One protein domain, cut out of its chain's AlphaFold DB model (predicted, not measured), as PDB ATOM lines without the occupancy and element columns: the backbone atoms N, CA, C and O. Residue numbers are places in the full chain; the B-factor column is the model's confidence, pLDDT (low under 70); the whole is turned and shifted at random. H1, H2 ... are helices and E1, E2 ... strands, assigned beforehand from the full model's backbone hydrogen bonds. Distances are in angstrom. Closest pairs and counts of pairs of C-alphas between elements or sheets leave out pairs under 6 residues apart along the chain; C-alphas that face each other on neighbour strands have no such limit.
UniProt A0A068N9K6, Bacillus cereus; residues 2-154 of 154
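Overview. This is residues 2 to 154 of the 154 residues of a protein of Bacillus cereus (UniProt A0A068N9K6). A small parallel sheet of three short strands forms a body with helices H4, H5 and H6 close by it and H3 beside H5, while a long arm, residues 2 to 26 with helix H1, sticks far out from it. The arm makes most of the length, and helix H2 lies away from the sheet between two long stretches with no named element. The 153 printed residues hold six named helices and three named strands, in the order H1 H2 E1 H3 E2 H4 H5 E3 H6; the class is mostly helix. The whole is extended, with a radius of gyration of the C-alphas of 24.5 A and spans of 89 by 42 by 24 A.

Arrangement. The sheet runs E1, residues 73 to 76, E2, residues 98 to 101, and E3, residues 122 to 125, with E1 and E3 as edge strands. E1 and E2 are parallel at 17 degrees, with N 76 and O 100 2.8 A apart, within hydrogen-bond range. E2 and E3 are parallel at 36 degrees, with N 99 and O 122 2.8 A apart, also within that range. H6, residues 138 to 153, only grazes the sheet with residues 144 to 153; its closest C-alphas to E3 are those of Val 148 and Asn 125, 6.3 A apart. H5, residues 110 to 118, only grazes it with residues 113 to 117; the C-alphas of Met 116 and Ile 122, the closest of H5 and E3, are 7.0 A apart. H4, residues 103 to 108, only grazes it too, with residues 103 to 106. H6 touches H4 with residues 147 to 152 alone, closest at the C-alphas of Val 148 and Gly 103, 5.9 A apart; the tilt of 35.4 degrees is only just steep, the same way. H3, residues 83 to 93, is not on the sheet but touches H5, with the C-alphas of Gly 84 and Leu 112 closest at 6.8 A, at a shallow tilt of 15 degrees, the same way. E1, H3, E2 and E2, H4, H5, E3 are strand-helix-strand units, parallel neighbour strands joined through helices, with right-handed crossovers. H2, residues 48 to 56, and H1, residues 4 to 17, are not on the sheet and touch no helix. Every O i to N i+4 pair is within hydrogen-bond range in H1 to H5, and 11 of 12 in H6.

Along the chain. H6 is 22.5 A long, H1 20.1 A and H3 15.2 A. H1 begins at C-alpha 4, (-0.872, 78.894, -41.686), and H6 ends at C-alpha 153, (25.887, 48.934, 12.452).

Size, cuts and confidence. The C-alphas of Lys 2 and Glu 92 are the two farthest apart, 89.7 A. The printed part has no cut. The links H1 to H2, H2 to E1 and E3 to H6 are long. Mean pLDDT of the printed part is 92.4; residues 2 to 7 and 15 to 23 are under 70.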
ATOM      1  N   LYS A   2       1.911  82.617 -45.142       57.97
ATOM      2  CA  LYS A   2       2.753  82.889 -43.956       57.97
ATOM      3  C   LYS A   2       2.075  82.675 -42.587       57.97
ATOM      4  O   LYS A   2       2.752  82.308 -41.641       57.97
ATOM      5  N   TYR A   3       0.749  82.808 -42.492       61.62
ATOM      6  CA  TYR A   3       0.030  82.648 -41.216       61.62
ATOM      7  C   TYR A   3      -0.396  81.203 -40.902       61.62
ATOM      8  O   TYR A   3      -0.631  80.885 -39.743       61.62
ATOM      9  N   LYS A   4      -0.443  80.296 -41.894       59.44
ATOM     10  CA  LYS A   4      -0.872  78.894 -41.686       59.44
ATOM     11  C   LYS A   4       0.047  78.135 -40.721       59.44
ATOM     12  O   LYS A   4      -0.442  77.394 -39.879       59.44
ATOM     13  N   TRP A   5       1.355  78.366 -40.806       63.91
ATOM     14  CA  TRP A   5       2.343  77.756 -39.908       63.91
ATOM     15  C   TRP A   5       2.259  78.305 -38.479       63.91
ATOM     16  O   TRP A   5       2.491  77.571 -37.525       63.91
ATOM     17  N   LEU A   6       1.842  79.566 -38.332       68.50
ATOM     18  CA  LEU A   6       1.636  80.220 -37.039       68.50
ATOM     19  C   LEU A   6       0.415  79.639 -36.306       68.50
ATOM     20  O   LEU A   6       0.502  79.343 -35.119       68.50
ATOM     21  N   TYR A   7      -0.687  79.384 -37.022       69.31
ATOM     22  CA  TYR A   7      -1.866  78.720 -36.450       69.31
ATOM     23  C   TYR A   7      -1.610  77.250 -36.098       69.31
ATOM     24  O   TYR A   7      -2.063  76.797 -35.053       69.31
ATOM     25  N   ILE A   8      -0.857  76.515 -36.924       72.50
ATOM     26  CA  ILE A   8      -0.488  75.121 -36.625       72.50
ATOM     27  C   ILE A   8       0.416  75.057 -35.387       72.50
ATOM     28  O   ILE A   8       0.168  74.242 -34.502       72.50
ATOM     29  N   GLY A   9       1.406  75.950 -35.277       72.44
ATOM     30  CA  GLY A   9       2.263  76.043 -34.090       72.44
ATOM     31  C   GLY A   9       1.489  76.415 -32.822       72.44
ATOM     32  O   GLY A   9       1.710  75.815 -31.772       72.44
ATOM     33  N   LEU A  10       0.528  77.342 -32.924       74.19
ATOM     34  CA  LEU A  10      -0.325  77.741 -31.801       74.19
ATOM     35  C   LEU A  10      -1.241  76.595 -31.342       74.19
ATOM     36  O   LEU A  10      -1.322  76.320 -30.149       74.19
ATOM     37  N   ILE A  11      -1.886  75.887 -32.275       75.12
ATOM     38  CA  ILE A  11      -2.749  74.735 -31.964       75.12
ATOM     39  C   ILE A  11      -1.933  73.599 -31.338       75.12
ATOM     40  O   ILE A  11      -2.378  72.996 -30.364       75.12
ATOM     41  N   PHE A  12      -0.722  73.337 -31.840       72.00
ATOM     42  CA  PHE A  12       0.161  72.312 -31.283       72.00
ATOM     43  C   PHE A  12       0.643  72.677 -29.869       72.00
ATOM     44  O   PHE A  12       0.624  71.835 -28.974       72.00
ATOM     45  N   SER A  13       0.985  73.949 -29.631       70.62
ATOM     46  CA  SER A  13       1.351  74.448 -28.299       70.62
ATOM     47  C   SER A  13       0.184  74.381 -27.306       70.62
ATOM     48  O   SER A  13       0.401  74.056 -26.141       70.62
ATOM     49  N   ILE A  14      -1.045  74.657 -27.752       72.44
ATOM     50  CA  ILE A  14      -2.254  74.542 -26.923       72.44
ATOM     51  C   ILE A  14      -2.560  73.068 -26.619       72.44
ATOM     52  O   ILE A  14      -2.849  72.738 -25.474       72.44
ATOM     53  N   MET A  15      -2.434  72.162 -27.599       67.19
ATOM     54  CA  MET A  15      -2.599  70.718 -27.368       67.19
ATOM     55  C   MET A  15      -1.581  70.168 -26.368       67.19
ATOM     56  O   MET A  15      -1.946  69.355 -25.524       67.19
ATOM     57  N   MET A  16      -0.328  70.620 -26.427       65.12
ATOM     58  CA  MET A  16       0.725  70.168 -25.515       65.12
ATOM     59  C   MET A  16       0.524  70.703 -24.084       65.12
ATOM     60  O   MET A  16       0.833  70.000 -23.127       65.12
ATOM     61  N   ALA A  17      -0.070  71.894 -23.931       64.50
ATOM     62  CA  ALA A  17      -0.468  72.455 -22.635       64.50
ATOM     63  C   ALA A  17      -1.731  71.801 -22.034       64.50
ATOM     64  O   ALA A  17      -1.990  71.951 -20.842       64.50
ATOM     65  N   LEU A  18      -2.512  71.078 -22.845       63.62
ATOM     66  CA  LEU A  18      -3.729  70.370 -22.431       63.62
ATOM     67  C   LEU A  18      -3.497  68.886 -22.121       63.62
ATOM     68  O   LEU A  18      -4.451  68.200 -21.756       63.62
ATOM     69  N   VAL A  19      -2.266  68.372 -22.244       67.19
ATOM     70  CA  VAL A  19      -1.950  67.017 -21.777       67.19
ATOM     71  C   VAL A  19      -1.902  67.057 -20.248       67.19
ATOM     72  O   VAL A  19      -1.002  67.693 -19.695       67.19
ATOM     73  N   PRO A  20      -2.844  66.415 -19.533       65.06
ATOM     74  CA  PRO A  20      -2.803  66.402 -18.084       65.06
ATOM     75  C   PRO A  20      -1.549  65.644 -17.650       65.06
ATOM     76  O   PRO A  20      -1.439  64.430 -17.846       65.06
ATOM     77  N   VAL A  21      -0.602  66.359 -17.042       63.03
ATOM     78  CA  VAL A  21       0.465  65.734 -16.262       63.03
ATOM     79  C   VAL A  21      -0.222  65.118 -15.052       63.03
ATOM     80  O   VAL A  21      -0.524  65.787 -14.067       63.03
ATOM     81  N   SER A  22      -0.560  63.840 -15.162       62.50
ATOM     82  CA  SER A  22      -1.089  63.075 -14.045       62.50
ATOM     83  C   SER A  22       0.075  62.828 -13.095       62.50
ATOM     84  O   SER A  22       0.938  61.988 -13.344       62.50
ATOM     85  N   ALA A  23       0.134  63.603 -12.016       62.38
ATOM     86  CA  ALA A  23       1.015  63.290 -10.907       62.38
ATOM     87  C   ALA A  23       0.514  61.993 -10.256       62.38
ATOM     88  O   ALA A  23      -0.623  61.917  -9.789       62.38
ATOM     89  N   LEU A  24       1.354  60.958 -10.245       72.69
ATOM     90  CA  LEU A  24       1.111  59.752  -9.460       72.69
ATOM     91  C   LEU A  24       1.378  60.089  -7.989       72.69
ATOM     92  O   LEU A  24       2.518  60.043  -7.535       72.69
ATOM     93  N   ALA A  25       0.332  60.465  -7.259       86.94
ATOM     94  CA  ALA A  25       0.390  60.581  -5.809       86.94
ATOM     95  C   ALA A  25       0.166  59.201  -5.177       86.94
ATOM     96  O   ALA A  25      -0.781  58.495  -5.535       86.94
ATOM     97  N   TYR A  26       1.027  58.811  -4.235       94.12
ATOM     98  CA  TYR A  26       0.738  57.673  -3.367       94.12
ATOM     99  C   TYR A  26      -0.461  57.997  -2.470       94.12
ATOM    100  O   TYR A  26      -0.706  59.156  -2.133       94.12
ATOM    101  N   THR A  27      -1.225  56.971  -2.089       95.12
ATOM    102  CA  THR A  27      -2.260  57.158  -1.069       95.12
ATOM    103  C   THR A  27      -1.608  57.304   0.302       95.12
ATOM    104  O   THR A  27      -0.668  56.577   0.611       95.12
ATOM    105  N   ASN A  28      -2.149  58.197   1.129       95.56
ATOM    106  CA  ASN A  28      -1.754  58.368   2.531       95.56
ATOM    107  C   ASN A  28      -2.830  57.830   3.491       95.56
ATOM    108  O   ASN A  28      -2.828  58.147   4.677       95.56
ATOM    109  N   THR A  29      -3.804  57.068   2.978       97.19
ATOM    110  CA  THR A  29      -4.833  56.441   3.814       97.19
ATOM    111  C   THR A  29      -4.182  55.429   4.761       97.19
ATOM    112  O   THR A  29      -3.509  54.515   4.278       97.19
ATOM    113  N   PRO A  30      -4.380  55.551   6.086       97.50
ATOM    114  CA  PRO A  30      -3.818  54.603   7.031       97.50
ATOM    115  C   PRO A  30      -4.500  53.240   6.924       97.50
ATOM    116  O   PRO A  30      -5.717  53.131   6.745       97.50
ATOM    117  N   HIS A  31      -3.699  52.192   7.079       96.94
ATOM    118  CA  HIS A  31      -4.142  50.808   7.098       96.94
ATOM    119  C   HIS A  31      -3.503  50.082   8.277       96.94
ATOM    120  O   HIS A  31      -2.304  50.204   8.507       96.94
ATOM    121  N   ASN A  32      -4.294  49.271   8.979       96.75
ATOM    122  CA  ASN A  32      -3.795  48.407  10.044       96.75
ATOM    123  C   ASN A  32      -3.593  47.001   9.485       96.75
ATOM    124  O   ASN A  32      -4.539  46.397   8.962       96.75
ATOM    125  N   TRP A  33      -2.368  46.481   9.596       96.88
ATOM    126  CA  TRP A  33      -2.064  45.121   9.170       96.88
ATOM    127  C   TRP A  33      -2.862  44.105   9.995       96.88
ATOM    128  O   TRP A  33      -2.895  44.158  11.224       96.88
ATOM    129  N   GLY A  34      -3.494  43.155   9.311       94.56
ATOM    130  CA  GLY A  34      -4.254  42.090   9.941       94.56
ATOM    131  C   GLY A  34      -4.559  40.983   8.945       94.56
ATOM    132  O   GLY A  34      -4.921  41.248   7.802       94.56
ATOM    133  N   ILE A  35      -4.421  39.738   9.401       93.75
ATOM    134  CA  ILE A  35      -4.740  38.543   8.621       93.75
ATOM    135  C   ILE A  35      -5.690  37.649   9.426       93.75
ATOM    136  O   ILE A  35      -5.409  37.358  10.595       93.75
ATOM    137  N   PRO A  36      -6.826  37.215   8.852       90.25
ATOM    138  CA  PRO A  36      -7.703  36.251   9.502       90.25
ATOM    139  C   PRO A  36      -6.937  34.973   9.852       90.25
ATOM    140  O   PRO A  36      -6.205  34.431   9.023       90.25
ATOM    141  N   ARG A  37      -7.119  34.470  11.078       89.81
ATOM    142  CA  ARG A  37      -6.498  33.207  11.500       89.81
ATOM    143  C   ARG A  37      -7.279  32.025  10.913       89.81
ATOM    144  O   ARG A  37      -8.460  31.872  11.242       89.81
ATOM    145  N   PRO A  38      -6.657  31.184  10.076       86.31
ATOM    146  CA  PRO A  38      -7.313  30.015   9.510       86.31
ATOM    147  C   PRO A  38      -7.497  28.933  10.581       86.31
ATOM    148  O   PRO A  38      -6.672  28.786  11.478       86.31
ATOM    149  N   LYS A  39      -8.586  28.159  10.494       81.12
ATOM    150  CA  LYS A  39      -8.918  27.119  11.488       81.12
ATOM    151  C   LYS A  39      -8.300  25.741  11.197       81.12
ATOM    152  O   LYS A  39      -8.282  24.911  12.093       81.12
ATOM    153  N   ASN A  40      -7.771  25.518   9.989       88.19
ATOM    154  CA  ASN A  40      -7.366  24.190   9.496       88.19
ATOM    155  C   ASN A  40      -5.955  24.181   8.875       88.19
ATOM    156  O   ASN A  40      -5.760  23.572   7.828       88.19
ATOM    157  N   GLU A  41      -5.001  24.918   9.458       84.94
ATOM    158  CA  GLU A  41      -3.604  24.990   8.968       84.94
ATOM    159  C   GLU A  41      -3.471  25.395   7.485       84.94
ATOM    160  O   GLU A  41      -2.473  25.119   6.823       84.94
ATOM    161  N   THR A  42      -4.483  26.069   6.935       89.31
ATOM    162  CA  THR A  42      -4.432  26.597   5.573       89.31
ATOM    163  C   THR A  42      -3.613  27.876   5.540       89.31
ATOM    164  O   THR A  42      -3.499  28.585   6.538       89.31
ATOM    165  N   VAL A  43      -3.083  28.215   4.368       90.38
ATOM    166  CA  VAL A  43      -2.396  29.491   4.164       90.38
ATOM    167  C   VAL A  43      -3.376  30.648   4.435       90.38
ATOM    168  O   VAL A  43      -4.484  30.625   3.889       90.38
ATOM    169  N   PRO A  44      -3.028  31.628   5.291       92.19
ATOM    170  CA  PRO A  44      -3.865  32.801   5.523       92.19
ATOM    171  C   PRO A  44      -3.878  33.722   4.297       92.19
ATOM    172  O   PRO A  44      -2.886  33.815   3.580       92.19
ATOM    173  N   ASP A  45      -4.983  34.438   4.101       93.06
ATOM    174  CA  ASP A  45      -5.147  35.433   3.038       93.06
ATOM    175  C   ASP A  45      -5.453  36.807   3.655       93.06
ATOM    176  O   ASP A  45      -6.425  36.966   4.396       93.06
ATOM    177  N   ALA A  46      -4.606  37.797   3.360       95.19
ATOM    178  CA  ALA A  46      -4.756  39.189   3.795       95.19
ATOM    179  C   ALA A  46      -5.788  39.989   2.973       95.19
ATOM    180  O   ALA A  46      -6.024  41.169   3.238       95.19
ATOM    181  N   GLY A  47      -6.392  39.371   1.958       96.00
ATOM    182  CA  GLY A  47      -7.276  40.009   0.998       96.00
ATOM    183  C   GLY A  47      -6.516  40.682  -0.146       96.00
ATOM    184  O   GLY A  47      -5.316  40.973  -0.072       96.00
ATOM    185  N   LYS A  48      -7.250  40.955  -1.231       96.56
ATOM    186  CA  LYS A  48      -6.696  41.485  -2.487       96.56
ATOM    187  C   LYS A  48      -5.947  42.807  -2.297       96.56
ATOM    188  O   LYS A  48      -4.831  42.941  -2.781       96.56
ATOM    189  N   LEU A  49      -6.541  43.750  -1.558       95.94
ATOM    190  CA  LEU A  49      -5.969  45.082  -1.338       95.94
ATOM    191  C   LEU A  49      -4.563  45.003  -0.730       95.94
ATOM    192  O   LEU A  49      -3.620  45.566  -1.276       95.94
ATOM    193  N   TYR A  50      -4.419  44.293   0.389       97.44
ATOM    194  CA  TYR A  50      -3.140  44.183   1.080       97.44
ATOM    195  C   TYR A  50      -2.135  43.348   0.296       97.44
ATOM    196  O   TYR A  50      -0.982  43.751   0.183       97.44
ATOM    197  N   THR A  51      -2.565  42.245  -0.315       96.50
ATOM    198  CA  THR A  51      -1.672  41.414  -1.135       96.50
ATOM    199  C   THR A  51      -1.053  42.219  -2.282       96.50
ATOM    200  O   THR A  51       0.165  42.190  -2.459       96.50
ATOM    201  N   GLU A  52      -1.853  43.006  -3.008       97.06
ATOM    202  CA  GLU A  52      -1.362  43.848  -4.106       97.06
ATOM    203  C   GLU A  52      -0.492  45.012  -3.609       97.06
ATOM    204  O   GLU A  52       0.549  45.297  -4.207       97.06
ATOM    205  N   LEU A  53      -0.875  45.670  -2.504       97.12
ATOM    206  CA  LEU A  53      -0.082  46.749  -1.908       97.12
ATOM    207  C   LEU A  53       1.294  46.255  -1.456       97.12
ATOM    208  O   LEU A  53       2.296  46.890  -1.781       97.12
ATOM    209  N   LEU A  54       1.365  45.128  -0.747       97.94
ATOM    210  CA  LEU A  54       2.636  44.570  -0.289       97.94
ATOM    211  C   LEU A  54       3.494  44.152  -1.489       97.94
ATOM    212  O   LEU A  54       4.630  44.608  -1.608       97.94
ATOM    213  N   GLN A  55       2.932  43.387  -2.431       96.50
ATOM    214  CA  GLN A  55       3.667  42.900  -3.602       96.50
ATOM    215  C   GLN A  55       4.249  44.041  -4.449       96.50
ATOM    216  O   GLN A  55       5.389  43.951  -4.907       96.50
ATOM    217  N   LYS A  56       3.491  45.127  -4.649       97.25
ATOM    218  CA  LYS A  56       3.940  46.281  -5.440       97.25
ATOM    219  C   LYS A  56       5.036  47.096  -4.745       97.25
ATOM    220  O   LYS A  56       5.851  47.703  -5.432       97.25
ATOM    221  N   ASN A  57       5.045  47.124  -3.412       97.44
ATOM    222  CA  ASN A  57       5.915  48.001  -2.622       97.44
ATOM    223  C   ASN A  57       7.018  47.241  -1.858       97.44
ATOM    224  O   ASN A  57       7.613  47.789  -0.936       97.44
ATOM    225  N   GLY A  58       7.301  45.987  -2.228       97.69
ATOM    226  CA  GLY A  58       8.383  45.193  -1.628       97.69
ATOM    227  C   GLY A  58       8.082  44.634  -0.232       97.69
ATOM    228  O   GLY A  58       9.004  44.237   0.476       97.69
ATOM    229  N   GLY A  59       6.811  44.594   0.171       97.88
ATOM    230  CA  GLY A  59       6.355  43.946   1.397       97.88
ATOM    231  C   GLY A  59       5.985  42.475   1.183       97.88
ATOM    232  O   GLY A  59       5.634  42.050   0.083       97.88
ATOM    233  N   PHE A  60       6.014  41.697   2.261       97.94
ATOM    234  CA  PHE A  60       5.545  40.311   2.309       97.94
ATOM    235  C   PHE A  60       5.097  39.963   3.734       97.94
ATOM    236  O   PHE A  60       5.483  40.627   4.692       97.94
ATOM    237  N   TYR A  61       4.290  38.912   3.873       96.94
ATOM    238  CA  TYR A  61       3.837  38.398   5.175       96.94
ATOM    239  C   TYR A  61       3.917  36.870   5.297       96.94
ATOM    240  O   TYR A  61       3.642  36.311   6.356       96.94
ATOM    241  N   LEU A  62       4.294  36.194   4.212       96.94
ATOM    242  CA  LEU A  62       4.507  34.755   4.123       96.94
ATOM    243  C   LEU A  62       5.800  34.499   3.348       96.94
ATOM    244  O   LEU A  62       6.176  35.291   2.484       96.94
ATOM    245  N   GLY A  63       6.454  33.380   3.657       96.62
ATOM    246  CA  GLY A  63       7.510  32.817   2.819       96.62
ATOM    247  C   GLY A  63       6.947  31.916   1.717       96.62
ATOM    248  O   GLY A  63       5.791  32.045   1.310       96.62
ATOM    249  N   ASP A  64       7.757  30.965   1.249       96.69
ATOM    250  CA  ASP A  64       7.319  29.968   0.268       96.69
ATOM    251  C   ASP A  64       6.353  28.950   0.897       96.69
ATOM    252  O   ASP A  64       6.750  28.068   1.657       96.69
ATOM    253  N   THR A  65       5.076  29.044   0.530       95.50
ATOM    254  CA  THR A  65       3.993  28.197   1.054       95.50
ATOM    255  C   THR A  65       3.998  26.769   0.508       95.50
ATOM    256  O   THR A  65       3.198  25.940   0.944       95.50
ATOM    257  N   LYS A  66       4.893  26.450  -0.437       95.94
ATOM    258  CA  LYS A  66       5.105  25.080  -0.932       95.94
ATOM    259  C   LYS A  66       6.085  24.295  -0.056       95.94
ATOM    260  O   LYS A  66       6.171  23.074  -0.193       95.94
ATOM    261  N   LYS A  67       6.821  24.973   0.829       96.38
ATOM    262  CA  LYS A  67       7.780  24.373   1.762       96.38
ATOM    263  C   LYS A  67       7.217  24.379   3.179       96.38
ATOM    264  O   LYS A  67       6.386  25.207   3.535       96.38
ATOM    265  N   LYS A  68       7.702  23.457   4.012       95.75
ATOM    266  CA  LYS A  68       7.392  23.418   5.451       95.75
ATOM    267  C   LYS A  68       8.391  24.258   6.249       95.75
ATOM    268  O   LYS A  68       8.944  23.792   7.241       95.75
ATOM    269  N   ASP A  69       8.621  25.480   5.785       96.88
ATOM    270  CA  ASP A  69       9.518  26.432   6.430       96.88
ATOM    271  C   ASP A  69       8.690  27.401   7.283       96.88
ATOM    272  O   ASP A  69       7.604  27.828   6.887       96.88
ATOM    273  N   ILE A  70       9.211  27.761   8.454       97.25
ATOM    274  CA  ILE A  70       8.641  28.795   9.323       97.25
ATOM    275  C   ILE A  70       9.716  29.826   9.661       97.25
ATOM    276  O   ILE A  70      10.899  29.494   9.738       97.25
ATOM    277  N   TYR A  71       9.297  31.070   9.879       98.38
ATOM    278  CA  TYR A  71      10.184  32.194  10.171       98.38
ATOM    279  C   TYR A  71       9.742  32.839  11.482       98.38
ATOM    280  O   TYR A  71       8.610  33.307  11.591       98.38
ATOM    281  N   LEU A  72      10.618  32.825  12.485       98.75
ATOM    282  CA  LEU A  72      10.325  33.359  13.810       98.75
ATOM    283  C   LEU A  72      10.830  34.798  13.929       98.75
ATOM    284  O   LEU A  72      12.000  35.080  13.657       98.75
ATOM    285  N   THR A  73       9.953  35.701  14.358       98.81
ATOM    286  CA  THR A  73      10.268  37.119  14.530       98.81
ATOM    287  C   THR A  73       9.751  37.644  15.865       98.81
ATOM    288  O   THR A  73       8.764  37.134  16.396       98.81
ATOM    289  N   PHE A  74      10.401  38.678  16.395       98.88
ATOM    290  CA  PHE A  74      10.016  39.356  17.632       98.88
ATOM    291  C   PHE A  74      10.083  40.871  17.453       98.88
ATOM    292  O   PHE A  74      11.079  41.378  16.939       98.88
ATOM    293  N   ASP A  75       9.095  41.589  17.980       98.75
ATOM    294  CA  ASP A  75       9.101  43.051  18.042       98.75
ATOM    295  C   ASP A  75       9.535  43.494  19.443       98.75
ATOM    296  O   ASP A  75       8.979  43.065  20.454       98.75
ATOM    297  N   ASN A  76      10.581  44.313  19.509       98.69
ATOM    298  CA  ASN A  76      11.326  44.624  20.727       98.69
ATOM    299  C   ASN A  76      11.291  46.139  20.955       98.69
ATOM    300  O   ASN A  76      12.201  46.876  20.567       98.69
ATOM    301  N   GLY A  77      10.195  46.605  21.557       97.19
ATOM    302  CA  GLY A  77       9.994  48.012  21.915       97.19
ATOM    303  C   GLY A  77      10.548  48.390  23.290       97.19
ATOM    304  O   GLY A  77      11.019  49.510  23.470       97.19
ATOM    305  N   TYR A  78      10.512  47.453  24.238       97.19
ATOM    306  CA  TYR A  78      10.993  47.573  25.617       97.19
ATOM    307  C   TYR A  78      11.343  46.177  26.158       97.19
ATOM    308  O   TYR A  78      10.893  45.174  25.607       97.19
ATOM    309  N   GLU A  79      12.125  46.102  27.237       98.00
ATOM    310  CA  GLU A  79      12.469  44.832  27.890       98.00
ATOM    311  C   GLU A  79      11.629  44.599  29.143       98.00
ATOM    312  O   GLU A  79      11.531  45.475  30.001       98.00
ATOM    313  N   ASN A  80      11.066  43.395  29.270       97.88
ATOM    314  CA  ASN A  80      10.244  42.998  30.420       97.88
ATOM    315  C   ASN A  80      10.912  41.937  31.327       97.88
ATOM    316  O   ASN A  80      10.273  41.402  32.229       97.88
ATOM    317  N   GLY A  81      12.180  41.600  31.076       98.12
ATOM    318  CA  GLY A  81      12.994  40.649  31.842       98.12
ATOM    319  C   GLY A  81      13.029  39.216  31.290       98.12
ATOM    320  O   GLY A  81      13.442  38.298  32.004       98.12
ATOM    321  N   TYR A  82      12.591  38.990  30.049       98.56
ATOM    322  CA  TYR A  82      12.433  37.648  29.472       98.56
ATOM    323  C   TYR A  82      13.234  37.411  28.195       98.56
ATOM    324  O   TYR A  82      13.460  36.245  27.863       98.56
ATOM    325  N   THR A  83      13.716  38.448  27.505       98.75
ATOM    326  CA  THR A  83      14.393  38.250  26.211       98.75
ATOM    327  C   THR A  83      15.650  37.403  26.343       98.75
ATOM    328  O   THR A  83      15.890  36.534  25.511       98.75
ATOM    329  N   GLY A  84      16.398  37.552  27.442       98.75
ATOM    330  CA  GLY A  84      17.550  36.692  27.721       98.75
ATOM    331  C   GLY A  84      17.192  35.200  27.757       98.75
ATOM    332  O   GLY A  84      17.900  34.391  27.170       98.75
ATOM    333  N   LYS A  85      16.047  34.846  28.359       98.81
ATOM    334  CA  LYS A  85      15.559  33.457  28.418       98.81
ATOM    335  C   LYS A  85      15.080  32.963  27.054       98.81
ATOM    336  O   LYS A  85      15.256  31.794  26.732       98.81
ATOM    337  N   ILE A  86      14.474  33.842  26.252       98.88
ATOM    338  CA  ILE A  86      14.086  33.516  24.874       98.88
ATOM    339  C   ILE A  86      15.337  33.194  24.050       98.88
ATOM    340  O   ILE A  86      15.371  32.154  23.397       98.88
ATOM    341  N   LEU A  87      16.376  34.028  24.132       98.88
ATOM    342  CA  LEU A  87      17.657  33.791  23.462       98.88
ATOM    343  C   LEU A  87      18.297  32.467  23.908       98.88
ATOM    344  O   LEU A  87      18.740  31.691  23.065       98.88
ATOM    345  N   ASP A  88      18.252  32.140  25.205       98.88
ATOM    346  CA  ASP A  88      18.748  30.852  25.716       98.88
ATOM    347  C   ASP A  88      18.030  29.658  25.061       98.88
ATOM    348  O   ASP A  88      18.679  28.710  24.613       98.88
ATOM    349  N   VAL A  89      16.698  29.724  24.939       98.88
ATOM    350  CA  VAL A  89      15.899  28.683  24.268       98.88
ATOM    351  C   VAL A  89      16.236  28.601  22.779       98.88
ATOM    352  O   VAL A  89      16.419  27.502  22.254       98.88
ATOM    353  N   LEU A  90      16.342  29.736  22.082       98.88
ATOM    354  CA  LEU A  90      16.696  29.760  20.659       98.88
ATOM    355  C   LEU A  90      18.073  29.140  20.415       98.88
ATOM    356  O   LEU A  90      18.229  28.328  19.500       98.88
ATOM    357  N   LYS A  91      19.042  29.453  21.277       98.75
ATOM    358  CA  LYS A  91      20.390  28.886  21.247       98.75
ATOM    359  C   LYS A  91      20.385  27.381  21.508       98.75
ATOM    360  O   LYS A  91      21.004  26.637  20.747       98.75
ATOM    361  N   GLU A  92      19.662  26.918  22.529       98.75
ATOM    362  CA  GLU A  92      19.520  25.487  22.841       98.75
ATOM    363  C   GLU A  92      18.922  24.715  21.655       98.75
ATOM    364  O   GLU A  92      19.407  23.642  21.287       98.75
ATOM    365  N   LYS A  93      17.882  25.275  21.026       98.69
ATOM    366  CA  LYS A  93      17.180  24.652  19.897       98.69
ATOM    367  C   LYS A  93      17.843  24.904  18.544       98.69
ATOM    368  O   LYS A  93      17.399  24.323  17.556       98.69
ATOM    369  N   LYS A  94      18.903  25.718  18.493       98.44
ATOM    370  CA  LYS A  94      19.594  26.139  17.263       98.44
ATOM    371  C   LYS A  94      18.635  26.759  16.238       98.44
ATOM    372  O   LYS A  94      18.728  26.479  15.044       98.44
ATOM    373  N   VAL A  95      17.694  27.574  16.712       98.69
ATOM    374  CA  VAL A  95      16.679  28.228  15.878       98.69
ATOM    375  C   VAL A  95      17.080  29.684  15.638       98.69
ATOM    376  O   VAL A  95      17.203  30.441  16.603       98.69
ATOM    377  N   PRO A  96      17.270  30.113  14.379       98.50
ATOM    378  CA  PRO A  96      17.464  31.522  14.074       98.50
ATOM    379  C   PRO A  96      16.141  32.288  14.205       98.50
ATOM    380  O   PRO A  96      15.066  31.760  13.916       98.50
ATOM    381  N   ALA A  97      16.232  33.556  14.593       98.88
ATOM    382  CA  ALA A  97      15.104  34.474  14.639       98.88
ATOM    383  C   ALA A  97      15.531  35.873  14.174       98.88
ATOM    384  O   ALA A  97      16.725  36.185  14.115       98.88
ATOM    385  N   THR A  98      14.542  36.714  13.874       98.88
ATOM    386  CA  THR A  98      14.742  38.147  13.619       98.88
ATOM    387  C   THR A  98      14.119  38.973  14.739       98.88
ATOM    388  O   THR A  98      12.940  38.810  15.044       98.88
ATOM    389  N   PHE A  99      14.883  39.891  15.323       98.88
ATOM    390  CA  PHE A  99      14.424  40.809  16.367       98.88
ATOM    391  C   PHE A  99      14.320  42.224  15.794       98.88
ATOM    392  O   PHE A  99      15.341  42.854  15.528       98.88
ATOM    393  N   PHE A 100      13.107  42.728  15.582       98.88
ATOM    394  CA  PHE A 100      12.859  44.106  15.162       98.88
ATOM    395  C   PHE A 100      12.928  45.023  16.387       98.88
ATOM    396  O   PHE A 100      12.049  44.973  17.245       98.88
ATOM    397  N   VAL A 101      13.979  45.841  16.496       98.81
ATOM    398  CA  VAL A 101      14.266  46.656  17.693       98.81
ATOM    399  C   VAL A 101      13.957  48.135  17.484       98.81
ATOM    400  O   VAL A 101      14.155  48.672  16.390       98.81
ATOM    401  N   THR A 102      13.506  48.802  18.549       98.81
ATOM    402  CA  THR A 102      13.376  50.266  18.579       98.81
ATOM    403  C   THR A 102      14.665  50.951  19.034       98.81
ATOM    404  O   THR A 102      15.549  50.328  19.630       98.81
ATOM    405  N   GLY A 103      14.750  52.270  18.839       98.56
ATOM    406  CA  GLY A 103      15.817  53.104  19.405       98.56
ATOM    407  C   GLY A 103      15.902  52.997  20.931       98.56
ATOM    408  O   GLY A 103      16.988  52.825  21.483       98.56
ATOM    409  N   HIS A 104      14.761  53.017  21.630       98.56
ATOM    410  CA  HIS A 104      14.723  52.818  23.085       98.56
ATOM    411  C   HIS A 104      15.357  51.484  23.505       98.56
ATOM    412  O   HIS A 104      16.175  51.443  24.431       98.56
ATOM    413  N   TYR A 105      15.012  50.402  22.805       98.69
ATOM    414  CA  TYR A 105      15.531  49.072  23.094       98.69
ATOM    415  C   TYR A 105      17.046  48.995  22.849       98.69
ATOM    416  O   TYR A 105      17.783  48.544  23.724       98.69
ATOM    417  N   ILE A 106      17.537  49.554  21.734       98.12
ATOM    418  CA  ILE A 106      18.979  49.667  21.446       98.12
ATOM    419  C   ILE A 106      19.724  50.375  22.587       98.12
ATOM    420  O   ILE A 106      20.773  49.913  23.040       98.12
ATOM    421  N   LYS A 107      19.183  51.501  23.073       97.81
ATOM    422  CA  LYS A 107      19.835  52.337  24.094       97.81
ATOM    423  C   LYS A 107      19.846  51.707  25.481       97.81
ATOM    424  O   LYS A 107      20.762  51.988  26.250       97.81
ATOM    425  N   THR A 108      18.833  50.913  25.815       98.44
ATOM    426  CA  THR A 108      18.656  50.374  27.171       98.44
ATOM    427  C   THR A 108      19.101  48.922  27.310       98.44
ATOM    428  O   THR A 108      19.417  48.510  28.421       98.44
ATOM    429  N   GLN A 109      19.182  48.165  26.210       98.44
ATOM    430  CA  GLN A 109      19.407  46.714  26.214       98.44
ATOM    431  C   GLN A 109      20.607  46.288  25.361       98.44
ATOM    432  O   GLN A 109      20.559  45.283  24.650       98.44
ATOM    433  N   LYS A 110      21.706  47.048  25.422       97.38
ATOM    434  CA  LYS A 110      22.891  46.818  24.579       97.38
ATOM    435  C   LYS A 110      23.433  45.384  24.673       97.38
ATOM    436  O   LYS A 110      23.787  44.806  23.649       97.38
ATOM    437  N   ASP A 111      23.432  44.790  25.864       98.44
ATOM    438  CA  ASP A 111      23.905  43.413  26.064       98.44
ATOM    439  C   ASP A 111      23.021  42.386  25.341       98.44
ATOM    440  O   ASP A 111      23.530  41.432  24.754       98.44
ATOM    441  N   LEU A 112      21.700  42.595  25.315       98.75
ATOM    442  CA  LEU A 112      20.780  41.726  24.579       98.75
ATOM    443  C   LEU A 112      20.965  41.868  23.064       98.75
ATOM    444  O   LEU A 112      20.903  40.864  22.361       98.75
ATOM    445  N   LEU A 113      21.258  43.070  22.557       98.31
ATOM    446  CA  LEU A 113      21.590  43.264  21.140       98.31
ATOM    447  C   LEU A 113      22.872  42.533  20.737       98.31
ATOM    448  O   LEU A 113      22.912  41.895  19.686       98.31
ATOM    449  N   LEU A 114      23.910  42.608  21.573       98.31
ATOM    450  CA  LEU A 114      25.154  41.878  21.332       98.31
ATOM    451  C   LEU A 114      24.893  40.373  21.302       98.31
ATOM    452  O   LEU A 114      25.311  39.712  20.356       98.31
ATOM    453  N   ARG A 115      24.101  39.848  22.247       98.75
ATOM    454  CA  ARG A 115      23.672  38.443  22.214       98.75
ATOM    455  C   ARG A 115      22.930  38.085  20.930       98.75
ATOM    456  O   ARG A 115      23.244  37.059  20.342       98.75
ATOM    457  N   MET A 116      21.989  38.913  20.466       98.75
ATOM    458  CA  MET A 116      21.273  38.657  19.208       98.75
ATOM    459  C   MET A 116      22.250  38.474  18.039       98.75
ATOM    460  O   MET A 116      22.154  37.496  17.300       98.75
ATOM    461  N   LYS A 117      23.226  39.377  17.902       98.06
ATOM    462  CA  LYS A 117      24.248  39.302  16.852       98.06
ATOM    463  C   LYS A 117      25.171  38.090  17.028       98.06
ATOM    464  O   LYS A 117      25.366  37.327  16.083       98.06
ATOM    465  N   ASP A 118      25.738  37.917  18.218       98.50
ATOM    466  CA  ASP A 118      26.775  36.918  18.496       98.50
ATOM    467  C   ASP A 118      26.219  35.482  18.496       98.50
ATOM    468  O   ASP A 118      26.950  34.528  18.223       98.50
ATOM    469  N   GLU A 119      24.918  35.313  18.752       98.62
ATOM    470  CA  GLU A 119      24.214  34.023  18.722       98.62
ATOM    471  C   GLU A 119      23.593  33.703  17.345       98.62
ATOM    472  O   GLU A 119      22.955  32.663  17.179       98.62
ATOM    473  N   GLY A 120      23.832  34.544  16.327       98.44
ATOM    474  CA  GLY A 120      23.471  34.266  14.931       98.44
ATOM    475  C   GLY A 120      22.044  34.662  14.536       98.44
ATOM    476  O   GLY A 120      21.488  34.097  13.591       98.44
ATOM    477  N   HIS A 121      21.437  35.610  15.248       98.88
ATOM    478  CA  HIS A 121      20.131  36.177  14.912       98.88
ATOM    479  C   HIS A 121      20.260  37.433  14.038       98.88
ATOM    480  O   HIS A 121      21.318  38.057  13.946       98.88
ATOM    481  N   ILE A 122      19.159  37.815  13.389       98.75
ATOM    482  CA  ILE A 122      19.079  39.053  12.606       98.75
ATOM    483  C   ILE A 122      18.477  40.148  13.488       98.75
ATOM    484  O   ILE A 122      17.460  39.930  14.144       98.75
ATOM    485  N   ILE A 123      19.068  41.342  13.472       98.75
ATOM    486  CA  ILE A 123      18.491  42.530  14.109       98.75
ATOM    487  C   ILE A 123      17.813  43.369  13.018       98.75
ATOM    488  O   ILE A 123      18.470  43.889  12.117       98.75
ATOM    489  N   GLY A 124      16.486  43.439  13.077       98.50
ATOM    490  CA  GLY A 124      15.634  44.225  12.191       98.50
ATOM    491  C   GLY A 124      15.330  45.614  12.755       98.50
ATOM    492  O   GLY A 124      15.533  45.893  13.934       98.50
ATOM    493  N   ASN A 125      14.805  46.493  11.904       98.69
ATOM    494  CA  ASN A 125      14.497  47.879  12.249       98.69
ATOM    495  C   ASN A 125      13.015  48.040  12.619       98.69
ATOM    496  O   ASN A 125      12.152  47.738  11.797       98.69
ATOM    497  N   HIS A 126      12.727  48.529  13.828       98.62
ATOM    498  CA  HIS A 126      11.369  48.824  14.298       98.62
ATOM    499  C   HIS A 126      11.147  50.316  14.585       98.62
ATOM    500  O   HIS A 126      10.355  50.663  15.460       98.62
ATOM    501  N   SER A 127      11.833  51.196  13.842       98.69
ATOM    502  CA  SER A 127      11.884  52.659  14.019       98.69
ATOM    503  C   SER A 127      12.532  53.124  15.328       98.69
ATOM    504  O   SER A 127      12.737  52.350  16.261       98.69
ATOM    505  N   TRP A 128      12.897  54.399  15.421       98.69
ATOM    506  CA  TRP A 128      13.615  54.913  16.582       98.69
ATOM    507  C   TRP A 128      12.688  55.136  17.782       98.69
ATOM    508  O   TRP A 128      12.968  54.656  18.884       98.69
ATOM    509  N   SER A 129      11.583  55.845  17.559       98.38
ATOM    510  CA  SER A 129      10.625  56.274  18.580       98.38
ATOM    511  C   SER A 129       9.267  55.571  18.498       98.38
ATOM    512  O   SER A 129       8.399  55.866  19.315       98.38
ATOM    513  N   HIS A 130       9.100  54.618  17.571       98.38
ATOM    514  CA  HIS A 130       7.852  53.875  17.346       98.38
ATOM    515  C   HIS A 130       6.634  54.744  16.962       98.38
ATOM    516  O   HIS A 130       5.550  54.538  17.505       98.38
ATOM    517  N   PRO A 131       6.762  55.731  16.044       98.50
ATOM    518  CA  PRO A 131       5.606  56.495  15.595       98.50
ATOM    519  C   PRO A 131       4.753  55.692  14.605       98.50
ATOM    520  O   PRO A 131       5.236  54.790  13.918       98.50
ATOM    521  N   ASP A 132       3.496  56.098  14.443       98.44
ATOM    522  CA  ASP A 132       2.722  55.728  13.258       98.44
ATOM    523  C   ASP A 132       3.347  56.400  12.022       98.44
ATOM    524  O   ASP A 132       3.366  57.630  11.905       98.44
ATOM    525  N   PHE A 133       3.869  55.598  11.091       98.50
ATOM    526  CA  PHE A 133       4.514  56.101   9.876       98.50
ATOM    527  C   PHE A 133       3.570  56.854   8.934       98.50
ATOM    528  O   PHE A 133       4.045  57.644   8.122       98.50
ATOM    529  N   THR A 134       2.253  56.678   9.057       97.88
ATOM    530  CA  THR A 134       1.267  57.440   8.270       97.88
ATOM    531  C   THR A 134       0.984  58.833   8.840       97.88
ATOM    532  O   THR A 134       0.356  59.656   8.174       97.88
ATOM    533  N   ALA A 135       1.481  59.123  10.048       98.12
ATOM    534  CA  ALA A 135       1.287  60.390  10.749       98.12
ATOM    535  C   ALA A 135       2.532  61.300  10.744       98.12
ATOM    536  O   ALA A 135       2.495  62.393  11.311       98.12
ATOM    537  N   VAL A 136       3.635  60.869  10.126       98.38
ATOM    538  CA  VAL A 136       4.893  61.628  10.054       98.38
ATOM    539  C   VAL A 136       5.214  62.033   8.617       98.38
ATOM    540  O   VAL A 136       4.730  61.430   7.664       98.38
ATOM    541  N   ASN A 137       6.035  63.069   8.449       98.38
ATOM    542  CA  ASN A 137       6.519  63.469   7.130       98.38
ATOM    543  C   ASN A 137       7.696  62.587   6.665       98.38
ATOM    544  O   ASN A 137       8.307  61.860   7.452       98.38
ATOM    545  N   ASP A 138       8.045  62.677   5.381       98.31
ATOM    546  CA  ASP A 138       9.106  61.863   4.776       98.31
ATOM    547  C   ASP A 138      10.489  62.064   5.411       98.31
ATOM    548  O   ASP A 138      11.295  61.135   5.450       98.31
ATOM    549  N   GLU A 139      10.806  63.283   5.854       98.56
ATOM    550  CA  GLU A 139      12.066  63.578   6.549       98.56
ATOM    551  C   GLU A 139      12.133  62.780   7.847       98.56
ATOM    552  O   GLU A 139      13.060  61.995   8.048       98.56
ATOM    553  N   LYS A 140      11.078  62.871   8.658       98.50
ATOM    554  CA  LYS A 140      10.979  62.150   9.917       98.50
ATOM    555  C   LYS A 140      10.975  60.636   9.713       98.50
ATOM    556  O   LYS A 140      11.658  59.933  10.449       98.50
ATOM    557  N   LEU A 141      10.276  60.120   8.698       98.69
ATOM    558  CA  LEU A 141      10.312  58.693   8.352       98.69
ATOM    559  C   LEU A 141      11.744  58.220   8.039       98.69
ATOM    560  O   LEU A 141      12.169  57.166   8.514       98.69
ATOM    561  N   ARG A 142      12.506  59.003   7.262       98.75
ATOM    562  CA  ARG A 142      13.907  58.678   6.943       98.75
ATOM    563  C   ARG A 142      14.792  58.716   8.179       98.75
ATOM    564  O   ARG A 142      15.610  57.811   8.335       98.75
ATOM    565  N   GLU A 143      14.632  59.710   9.046       98.69
ATOM    566  CA  GLU A 143      15.362  59.791  10.316       98.69
ATOM    567  C   GLU A 143      15.086  58.569  11.198       98.69
ATOM    568  O   GLU A 143      16.020  57.886  11.611       98.69
ATOM    569  N   GLU A 144      13.810  58.239  11.415       98.75
ATOM    570  CA  GLU A 144      13.374  57.112  12.246       98.75
ATOM    571  C   GLU A 144      13.997  55.777  11.809       98.75
ATOM    572  O   GLU A 144      14.393  54.967  12.648       98.75
ATOM    573  N   LEU A 145      14.133  55.557  10.497       98.69
ATOM    574  CA  LEU A 145      14.763  54.357   9.944       98.69
ATOM    575  C   LEU A 145      16.296  54.435   9.950       98.69
ATOM    576  O   LEU A 145      16.971  53.447  10.264       98.69
ATOM    577  N   THR A 146      16.863  55.589   9.599       98.56
ATOM    578  CA  THR A 146      18.317  55.758   9.468       98.56
ATOM    579  C   THR A 146      18.995  55.676  10.830       98.56
ATOM    580  O   THR A 146      19.956  54.923  10.964       98.56
ATOM    581  N   SER A 147      18.447  56.326  11.865       98.19
ATOM    582  CA  SER A 147      19.024  56.313  13.217       98.19
ATOM    583  C   SER A 147      19.153  54.901  13.793       98.19
ATOM    584  O   SER A 147      20.192  54.555  14.349       98.19
ATOM    585  N   VAL A 148      18.136  54.049  13.615       97.75
ATOM    586  CA  VAL A 148      18.197  52.638  14.039       97.75
ATOM    587  C   VAL A 148      19.245  51.868  13.239       97.75
ATOM    588  O   VAL A 148      20.059  51.145  13.809       97.75
ATOM    589  N   THR A 149      19.250  52.036  11.915       96.94
ATOM    590  CA  THR A 149      20.170  51.313  11.025       96.94
ATOM    591  C   THR A 149      21.629  51.665  11.304       96.94
ATOM    592  O   THR A 149      22.487  50.785  11.270       96.94
ATOM    593  N   GLU A 150      21.920  52.936  11.567       97.62
ATOM    594  CA  GLU A 150      23.256  53.392  11.942       97.62
ATOM    595  C   GLU A 150      23.676  52.829  13.297       97.62
ATOM    596  O   GLU A 150      24.782  52.311  13.413       97.62
ATOM    597  N   GLU A 151      22.806  52.876  14.306       96.06
ATOM    598  CA  GLU A 151      23.156  52.426  15.656       96.06
ATOM    599  C   GLU A 151      23.337  50.901  15.747       96.06
ATOM    600  O   GLU A 151      24.184  50.443  16.504       96.06
ATOM    601  N   ILE A 152      22.618  50.113  14.936       92.50
ATOM    602  CA  ILE A 152      22.833  48.657  14.819       92.50
ATOM    603  C   ILE A 152      24.184  48.329  14.157       92.50
ATOM    604  O   ILE A 152      24.769  47.283  14.436       92.50
ATOM    605  N   LYS A 153      24.665  49.181  13.239       91.75
ATOM    606  CA  LYS A 153      25.887  48.934  12.452       91.75
ATOM    607  C   LYS A 153      27.174  49.427  13.117       91.75
ATOM    608  O   LYS A 153      28.245  49.019  12.668       91.75
ATOM    609  N   LYS A 154      27.073  50.323  14.099       85.44
ATOM    610  CA  LYS A 154      28.211  50.811  14.892       85.44
ATOM    611  C   LYS A 154      28.765  49.716  15.798       85.44
ATOM    612  O   LYS A 154      30.007  49.669  15.923       85.44
TER     613      LYS A 154